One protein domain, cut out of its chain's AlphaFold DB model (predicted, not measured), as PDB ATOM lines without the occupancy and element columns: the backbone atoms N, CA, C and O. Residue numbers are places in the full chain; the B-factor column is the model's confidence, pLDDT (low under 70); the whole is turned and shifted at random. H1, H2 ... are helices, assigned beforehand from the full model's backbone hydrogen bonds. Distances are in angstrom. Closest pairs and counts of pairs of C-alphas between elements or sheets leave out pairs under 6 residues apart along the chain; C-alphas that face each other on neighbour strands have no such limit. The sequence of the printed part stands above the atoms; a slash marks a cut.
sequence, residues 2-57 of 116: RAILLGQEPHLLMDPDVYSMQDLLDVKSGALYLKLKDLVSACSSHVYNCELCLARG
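Overview. This is residues 2 to 57 of the 116 residues of the protein "protein RUBCNL-like" of Diaphorina citri (UniProt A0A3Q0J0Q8). One long helix, H3, makes the length of a loose, open hook: at its first end H2 turns off at about a right angle, and at its other end the short H4 makes a small corner. Beyond H2 the earlier part of the printed chain, with the short H1 and the unnamed residues 2 to 9, runs back alongside part of H3, and H1 stands away from the other helices. The printed part has 56 residues with four named helices in the order H1, H2, H3, H4 and no named strand, and its class is all helix. It is loose, with a radius of gyration of the C-alphas of 13.2 A, and its C-alphas span 39 by 19 by 18 A.

Arrangement. H3, residues 31 to 48, is the longest helix. H2, residues 21 to 29, touches H3 only at the corner by their tight link, and H3 touches it with residues 32 to 33 alone. The closest C-alphas of the two are those of Asp 26 and Leu 32, 5.0 A apart. Their lines stand at 89 degrees, about perpendicular. H4, residues 51 to 54, touches H3 only at the corner by their tight link, and H3 touches it with residues 46 to 48 alone. The closest C-alphas here are those of Val 47 and Cys 53, 5.0 A apart. H2 and H4 are apart. H1, residues 10 to 14, touches no helix and is apart from H2, H3 and H4. In H1, H2 and H3 each backbone O i to N i+4 pair is within hydrogen-bond range; H4 is too short for such a pair, but its one O i to N i+3 pair is within range.

Along the chain. H3 measures 26.1 A from C-alpha 31 at (-52.365, 23.856, -52.507) to C-alpha 48 at (-26.671, 22.332, -56.934). H2 measures 12.8 A from first to last C-alpha, beginning with C-alpha 21 at (-56.182, 31.304, -41.821). H1 is 6.1 A long, and H4 is 4.9 A long and ends with C-alpha 54 at (-22.499, 24.317, -53.214).

Size, cuts and confidence. In outline the printed part is a rod. The two C-alphas farthest apart are those of Met 21 and Glu 51, at 38.8 A, while those of Arg 2 and Gly 57, the first and last printed, are 17.9 A apart. The printed part has no cut. The link from H1 to H2, with 6 residues, is short, and no link between named helices is long. The mean pLDDT of the printed part is 91.8, and the one printed residue under 70 is residue 2.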
ATOM      1  N   ARG A   2     -31.953  34.950 -53.333       66.44
ATOM      2  CA  ARG A   2     -32.903  36.075 -53.133       66.44
ATOM      3  C   ARG A   2     -34.010  36.200 -54.191       66.44
ATOM      4  O   ARG A   2     -35.150  36.392 -53.807       66.44
ATOM      5  N   ALA A   3     -33.695  36.032 -55.476       71.62
ATOM      6  CA  ALA A   3     -34.687  36.122 -56.552       71.62
ATOM      7  C   ALA A   3     -35.762  35.015 -56.513       71.62
ATOM      8  O   ALA A   3     -36.893  35.263 -56.904       71.62
ATOM      9  N   ILE A   4     -35.426  33.819 -56.013       77.25
ATOM     10  CA  ILE A   4     -36.344  32.664 -55.955       77.25
ATOM     11  C   ILE A   4     -37.389  32.850 -54.846       77.25
ATOM     12  O   ILE A   4     -38.508  32.365 -54.952       77.25
ATOM     13  N   LEU A   5     -37.024  33.573 -53.786       80.31
ATOM     14  CA  LEU A   5     -37.881  33.807 -52.623       80.31
ATOM     15  C   LEU A   5     -38.758  35.063 -52.767       80.31
ATOM     16  O   LEU A   5     -39.536  35.367 -51.866       80.31
ATOM     17  N   LEU A   6     -38.638  35.811 -53.871       77.31
ATOM     18  CA  LEU A   6     -39.469  36.991 -54.116       77.31
ATOM     19  C   LEU A   6     -40.937  36.579 -54.276       77.31
ATOM     20  O   LEU A   6     -41.253  35.662 -55.030       77.31
ATOM     21  N   GLY A   7     -41.832  37.275 -53.572       77.62
ATOM     22  CA  GLY A   7     -43.274  37.006 -53.611       77.62
ATOM     23  C   GLY A   7     -43.737  35.841 -52.731       77.62
ATOM     24  O   GLY A   7     -44.890  35.432 -52.834       77.62
ATOM     25  N   GLN A   8     -42.865  35.298 -51.877       83.88
ATOM     26  CA  GLN A   8     -43.271  34.366 -50.826       83.88
ATOM     27  C   GLN A   8     -43.607  35.117 -49.538       83.88
ATOM     28  O   GLN A   8     -42.948  36.103 -49.198       83.88
ATOM     29  N   GLU A   9     -44.611  34.622 -48.818       85.69
ATOM     30  CA  GLU A   9     -44.983  35.153 -47.510       85.69
ATOM     31  C   GLU A   9     -43.844  34.903 -46.503       85.69
ATOM     32  O   GLU A   9     -43.412  33.754 -46.354       85.69
ATOM     33  N   PRO A  10     -43.327  35.938 -45.811       86.69
ATOM     34  CA  PRO A  10     -42.149  35.800 -44.956       86.69
ATOM     35  C   PRO A  10     -42.307  34.781 -43.822       86.69
ATOM     36  O   PRO A  10     -41.349  34.067 -43.525       86.69
ATOM     37  N   HIS A  11     -43.498  34.679 -43.217       90.38
ATOM     38  CA  HIS A  11     -43.743  33.766 -42.093       90.38
ATOM     39  C   HIS A  11     -43.569  32.302 -42.500       90.38
ATOM     40  O   HIS A  11     -42.954  31.545 -41.761       90.38
ATOM     41  N   LEU A  12     -43.967  31.923 -43.719       88.88
ATOM     42  CA  LEU A  12     -43.786  30.555 -44.225       88.88
ATOM     43  C   LEU A  12     -42.311  30.160 -44.410       88.88
ATOM     44  O   LEU A  12     -41.996  28.974 -44.493       88.88
ATOM     45  N   LEU A  13     -41.404  31.137 -44.521       87.81
ATOM     46  CA  LEU A  13     -39.970  30.896 -44.708       87.81
ATOM     47  C   LEU A  13     -39.167  30.992 -43.408       87.81
ATOM     48  O   LEU A  13     -38.102  30.379 -43.312       87.81
ATOM     49  N   MET A  14     -39.640  31.787 -42.449       87.38
ATOM     50  CA  MET A  14     -38.886  32.156 -41.247       87.38
ATOM     51  C   MET A  14     -39.442  31.522 -39.971       87.38
ATOM     52  O   MET A  14     -38.659  31.188 -39.083       87.38
ATOM     53  N   ASP A  15     -40.756  31.314 -39.903       91.94
ATOM     54  CA  ASP A  15     -41.479  30.934 -38.693       91.94
ATOM     55  C   ASP A  15     -42.305  29.657 -38.956       91.94
ATOM     56  O   ASP A  15     -43.475  29.733 -39.329       91.94
ATOM     57  N   PRO A  16     -41.722  28.454 -38.775       87.62
ATOM     58  CA  PRO A  16     -42.322  27.187 -39.218       87.62
ATOM     59  C   PRO A  16     -43.658  26.836 -38.542       87.62
ATOM     60  O   PRO A  16     -44.404  26.004 -39.064       87.62
ATOM     61  N   ASP A  17     -43.951  27.459 -37.400       92.38
ATOM     62  CA  ASP A  17     -45.162  27.241 -36.601       92.38
ATOM     63  C   ASP A  17     -46.234  28.327 -36.822       92.38
ATOM     64  O   ASP A  17     -47.312  28.267 -36.230       92.38
ATOM     65  N   VAL A  18     -45.961  29.331 -37.662       95.00
ATOM     66  CA  VAL A  18     -46.870  30.455 -37.914       95.00
ATOM     67  C   VAL A  18     -47.592  30.250 -39.239       95.00
ATOM     68  O   VAL A  18     -46.971  30.096 -40.286       95.00
ATOM     69  N   TYR A  19     -48.924  30.293 -39.193       94.38
ATOM     70  CA  TYR A  19     -49.800  30.138 -40.353       94.38
ATOM     71  C   TYR A  19     -50.937  31.156 -40.280       94.38
ATOM     72  O   TYR A  19     -51.499  31.405 -39.211       94.38
ATOM     73  N   SER A  20     -51.308  31.725 -41.422       93.94
ATOM     74  CA  SER A  20     -52.545  32.487 -41.565       93.94
ATOM     75  C   SER A  20     -53.748  31.550 -41.713       93.94
ATOM     76  O   SER A  20     -53.612  30.365 -42.023       93.94
ATOM     77  N   MET A  21     -54.964  32.082 -41.561       96.12
ATOM     78  CA  MET A  21     -56.182  31.304 -41.821       96.12
ATOM     79  C   MET A  21     -56.250  30.790 -43.266       96.12
ATOM     80  O   MET A  21     -56.744  29.687 -43.490       96.12
ATOM     81  N   GLN A  22     -55.736  31.559 -44.234       95.25
ATOM     82  CA  GLN A  22     -55.676  31.135 -45.632       95.25
ATOM     83  C   GLN A  22     -54.716  29.957 -45.809       95.25
ATOM     84  O   GLN A  22     -55.079  28.977 -46.454       95.25
ATOM     85  N   ASP A  23     -53.546  30.000 -45.165       95.12
ATOM     86  CA  ASP A  23     -52.583  28.897 -45.227       95.12
ATOM     87  C   ASP A  23     -53.211  27.593 -44.727       95.12
ATOM     88  O   ASP A  23     -53.036  26.550 -45.344       95.12
ATOM     89  N   LEU A  24     -54.007  27.639 -43.653       96.12
ATOM     90  CA  LEU A  24     -54.694  26.454 -43.124       96.12
ATOM     91  C   LEU A  24     -55.747  25.890 -44.093       96.12
ATOM     92  O   LEU A  24     -55.914  24.669 -44.189       96.12
ATOM     93  N   LEU A  25     -56.446  26.751 -44.838       97.50
ATOM     94  CA  LEU A  25     -57.341  26.317 -45.915       97.50
ATOM     95  C   LEU A  25     -56.550  25.670 -47.060       97.50
ATOM     96  O   LEU A  25     -56.956  24.626 -47.577       97.50
ATOM     97  N   ASP A  26     -55.397  26.241 -47.405       96.62
ATOM     98  CA  ASP A  26     -54.517  25.745 -48.463       96.62
ATOM     99  C   ASP A  26     -53.781  24.456 -48.070       96.62
ATOM    100  O   ASP A  26     -53.471  23.626 -48.927       96.62
ATOM    101  N   VAL A  27     -53.547  24.231 -46.773       96.62
ATOM    102  CA  VAL A  27     -53.112  22.936 -46.229       96.62
ATOM    103  C   VAL A  27     -54.195  21.894 -46.470       96.62
ATOM    104  O   VAL A  27     -53.903  20.817 -46.987       96.62
ATOM    105  N   LYS A  28     -55.454  22.212 -46.143       96.88
ATOM    106  CA  LYS A  28     -56.579  21.284 -46.324       96.88
ATOM    107  C   LYS A  28     -56.806  20.929 -47.796       96.88
ATOM    108  O   LYS A  28     -57.155  19.788 -48.090       96.88
ATOM    109  N   SER A  29     -56.628  21.881 -48.710       97.25
ATOM    110  CA  SER A  29     -56.765  21.645 -50.155       97.25
ATOM    111  C   SER A  29     -55.526  20.998 -50.790       97.25
ATOM    112  O   SER A  29     -55.608  20.492 -51.908       97.25
ATOM    113  N   GLY A  30     -54.380  21.010 -50.101       96.75
ATOM    114  CA  GLY A  30     -53.086  20.568 -50.623       96.75
ATOM    115  C   GLY A  30     -52.363  21.610 -51.487       96.75
ATOM    116  O   GLY A  30     -51.229  21.368 -51.907       96.75
ATOM    117  N   ALA A  31     -52.966  22.777 -51.727       96.50
ATOM    118  CA  ALA A  31     -52.365  23.856 -52.507       96.50
ATOM    119  C   ALA A  31     -51.054  24.359 -51.882       96.50
ATOM    120  O   ALA A  31     -50.068  24.560 -52.597       96.50
ATOM    121  N   LEU A  32     -51.006  24.485 -50.548       94.44
ATOM    122  CA  LEU A  32     -49.797  24.934 -49.857       94.44
ATOM    123  C   LEU A  32     -48.650  23.929 -50.024       94.44
ATOM    124  O   LEU A  32     -47.515  24.325 -50.278       94.44
ATOM    125  N   TYR A  33     -48.946  22.627 -49.946       95.25
ATOM    126  CA  TYR A  33     -47.944  21.580 -50.151       95.25
ATOM    127  C   TYR A  33     -47.313  21.662 -51.546       95.25
ATOM    128  O   TYR A  33     -46.089  21.633 -51.661       95.25
ATOM    129  N   LEU A  34     -48.130  21.792 -52.597       96.31
ATOM    130  CA  LEU A  34     -47.632  21.905 -53.971       96.31
ATOM    131  C   LEU A  34     -46.754  23.150 -54.143       96.31
ATOM    132  O   LEU A  34     -45.631  23.043 -54.632       96.31
ATOM    133  N   LYS A  35     -47.212  24.300 -53.635       93.06
ATOM    134  CA  LYS A  35     -46.457  25.561 -53.662       93.06
ATOM    135  C   LYS A  35     -45.092  25.430 -52.978       93.06
ATOM    136  O   LYS A  35     -44.072  25.818 -53.547       93.06
ATOM    137  N   LEU A  36     -45.052  24.867 -51.769       93.19
ATOM    138  CA  LEU A  36     -43.806  24.677 -51.021       93.19
ATOM    139  C   LEU A  36     -42.887  23.652 -51.693       93.19
ATOM    140  O   LEU A  36     -41.673  23.847 -51.726       93.19
ATOM    141  N   LYS A  37     -43.443  22.582 -52.268       94.19
ATOM    142  CA  LYS A  37     -42.677  21.576 -53.011       94.19
ATOM    143  C   LYS A  37     -41.968  22.187 -54.219       94.19
ATOM    144  O   LYS A  37     -40.773  21.944 -54.404       94.19
ATOM    145  N   ASP A  38     -42.668  22.999 -55.004       93.88
ATOM    146  CA  ASP A  38     -42.091  23.680 -56.166       93.88
ATOM    147  C   ASP A  38     -41.002  24.672 -55.745       93.88
ATOM    148  O   ASP A  38     -39.922  24.713 -56.342       93.88
ATOM    149  N   LEU A  39     -41.232  25.404 -54.651       93.19
ATOM    150  CA  LEU A  39     -40.243  26.314 -54.084       93.19
ATOM    151  C   LEU A  39     -38.969  25.580 -53.640       93.19
ATOM    152  O   LEU A  39     -37.859  25.997 -53.978       93.19
ATOM    153  N   VAL A  40     -39.109  24.469 -52.911       92.62
ATOM    154  CA  VAL A  40     -37.975  23.638 -52.478       92.62
ATOM    155  C   VAL A  40     -37.218  23.083 -53.681       92.62
ATOM    156  O   VAL A  40     -35.985  23.070 -53.665       92.62
ATOM    157  N   SER A  41     -37.925  22.667 -54.734       94.00
ATOM    158  CA  SER A  41     -37.320  22.188 -55.980       94.00
ATOM    159  C   SER A  41     -36.470  23.276 -56.649       94.00
ATOM    160  O   SER A  41     -35.288  23.058 -56.929       94.00
ATOM    161  N   ALA A  42     -37.021  24.482 -56.815       93.88
ATOM    162  CA  ALA A  42     -36.314  25.619 -57.402       93.88
ATOM    163  C   ALA A  42     -35.082  26.032 -56.575       93.88
ATOM    164  O   ALA A  42     -33.989  26.212 -57.121       93.88
ATOM    165  N   CYS A  43     -35.229  26.131 -55.251       93.38
ATOM    166  CA  CYS A  43     -34.128  26.440 -54.337       93.38
ATOM    167  C   CYS A  43     -33.029  25.373 -54.390       93.38
ATOM    168  O   CYS A  43     -31.851  25.713 -54.498       93.38
ATOM    169  N   SER A  44     -33.404  24.092 -54.359       93.62
ATOM    170  CA  SER A  44     -32.451  22.979 -54.423       93.62
ATOM    171  C   SER A  44     -31.694  22.976 -55.747       93.62
ATOM    172  O   SER A  44     -30.470  22.894 -55.748       93.62
ATOM    173  N   SER A  45     -32.401  23.150 -56.868       95.25
ATOM    174  CA  SER A  45     -31.786  23.257 -58.194       95.25
ATOM    175  C   SER A  45     -30.761  24.391 -58.252       95.25
ATOM    176  O   SER A  45     -29.644  24.197 -58.724       95.25
ATOM    177  N   HIS A  46     -31.082  25.564 -57.700       95.50
ATOM    178  CA  HIS A  46     -30.117  26.659 -57.627       95.50
ATOM    179  C   HIS A  46     -28.886  26.305 -56.790       95.50
ATOM    180  O   HIS A  46     -27.778  26.629 -57.203       95.50
ATOM    181  N   VAL A  47     -29.056  25.653 -55.636       95.62
ATOM    182  CA  VAL A  47     -27.922  25.260 -54.788       95.62
ATOM    183  C   VAL A  47     -26.977  24.320 -55.532       95.62
ATOM    184  O   VAL A  47     -25.771  24.553 -55.506       95.62
ATOM    185  N   TYR A  48     -27.503  23.297 -56.211       94.00
ATOM    186  CA  TYR A  48     -26.671  22.332 -56.934       94.00
ATOM    187  C   TYR A  48     -25.981  22.928 -58.167       94.00
ATOM    188  O   TYR A  48     -24.907  22.468 -58.536       94.00
ATOM    189  N   ASN A  49     -26.560  23.967 -58.776       95.75
ATOM    190  CA  ASN A  49     -26.020  24.619 -59.976       95.75
ATOM    191  C   ASN A  49     -25.229  25.912 -59.686       95.75
ATOM    192  O   ASN A  49     -24.835  26.615 -60.614       95.75
ATOM    193  N   CYS A  50     -25.018  26.271 -58.418       96.44
ATOM    194  CA  CYS A  50     -24.322  27.494 -58.018       96.44
ATOM    195  C   CYS A  50     -23.142  27.142 -57.114       96.44
ATOM    196  O   CYS A  50     -23.341  26.798 -55.949       96.44
ATOM    197  N   GLU A  51     -21.914  27.293 -57.610       96.00
ATOM    198  CA  GLU A  51     -20.685  26.945 -56.877       96.00
ATOM    199  C   GLU A  51     -20.594  27.631 -55.505       96.00
ATOM    200  O   GLU A  51     -20.216  27.012 -54.512       96.00
ATOM    201  N   LEU A  52     -21.032  28.892 -55.414       95.81
ATOM    202  CA  LEU A  52     -21.056  29.641 -54.155       95.81
ATOM    203  C   LEU A  52     -22.028  29.049 -53.126       95.81
ATOM    204  O   LEU A  52     -21.799  29.168 -51.923       95.81
ATOM    205  N   CYS A  53     -23.136  28.459 -53.575       95.50
ATOM    206  CA  CYS A  53     -24.082  27.778 -52.698       95.50
ATOM    207  C   CYS A  53     -23.606  26.361 -52.373       95.50
ATOM    208  O   CYS A  53     -23.694  25.952 -51.216       95.50
ATOM    209  N   LEU A  54     -23.056  25.656 -53.362       95.44
ATOM    210  CA  LEU A  54     -22.499  24.317 -53.214       95.44
ATOM    211  C   LEU A  54     -21.374  24.294 -52.171       95.44
ATOM    212  O   LEU A  54     -21.377  23.447 -51.281       95.44
ATOM    213  N   ALA A  55     -20.490  25.296 -52.190       95.12
ATOM    214  CA  ALA A  55     -19.397  25.454 -51.229       95.12
ATOM    215  C   ALA A  55     -19.857  25.666 -49.770       95.12
ATOM    216  O   ALA A  55     -19.047  25.576 -48.850       95.12
ATOM    217  N   ARG A  56     -21.146  25.956 -49.533       94.88
ATOM    218  CA  ARG A  56     -21.736  26.085 -48.184       94.88
ATOM    219  C   ARG A  56     -22.328  24.773 -47.669       94.88
ATOM    220  O   ARG A  56     -22.870  24.755 -46.563       94.88
ATOM    221  N   GLY A  57     -22.281  23.713 -48.473       95.12
ATOM    222  CA  GLY A  57     -22.641  22.370 -48.045       95.12
ATOM    223  C   GLY A  57     -21.621  21.777 -47.075       95.12
ATOM    224  O   GLY A  57     -20.644  22.411 -46.677       95.12
TER     225      GLY A  57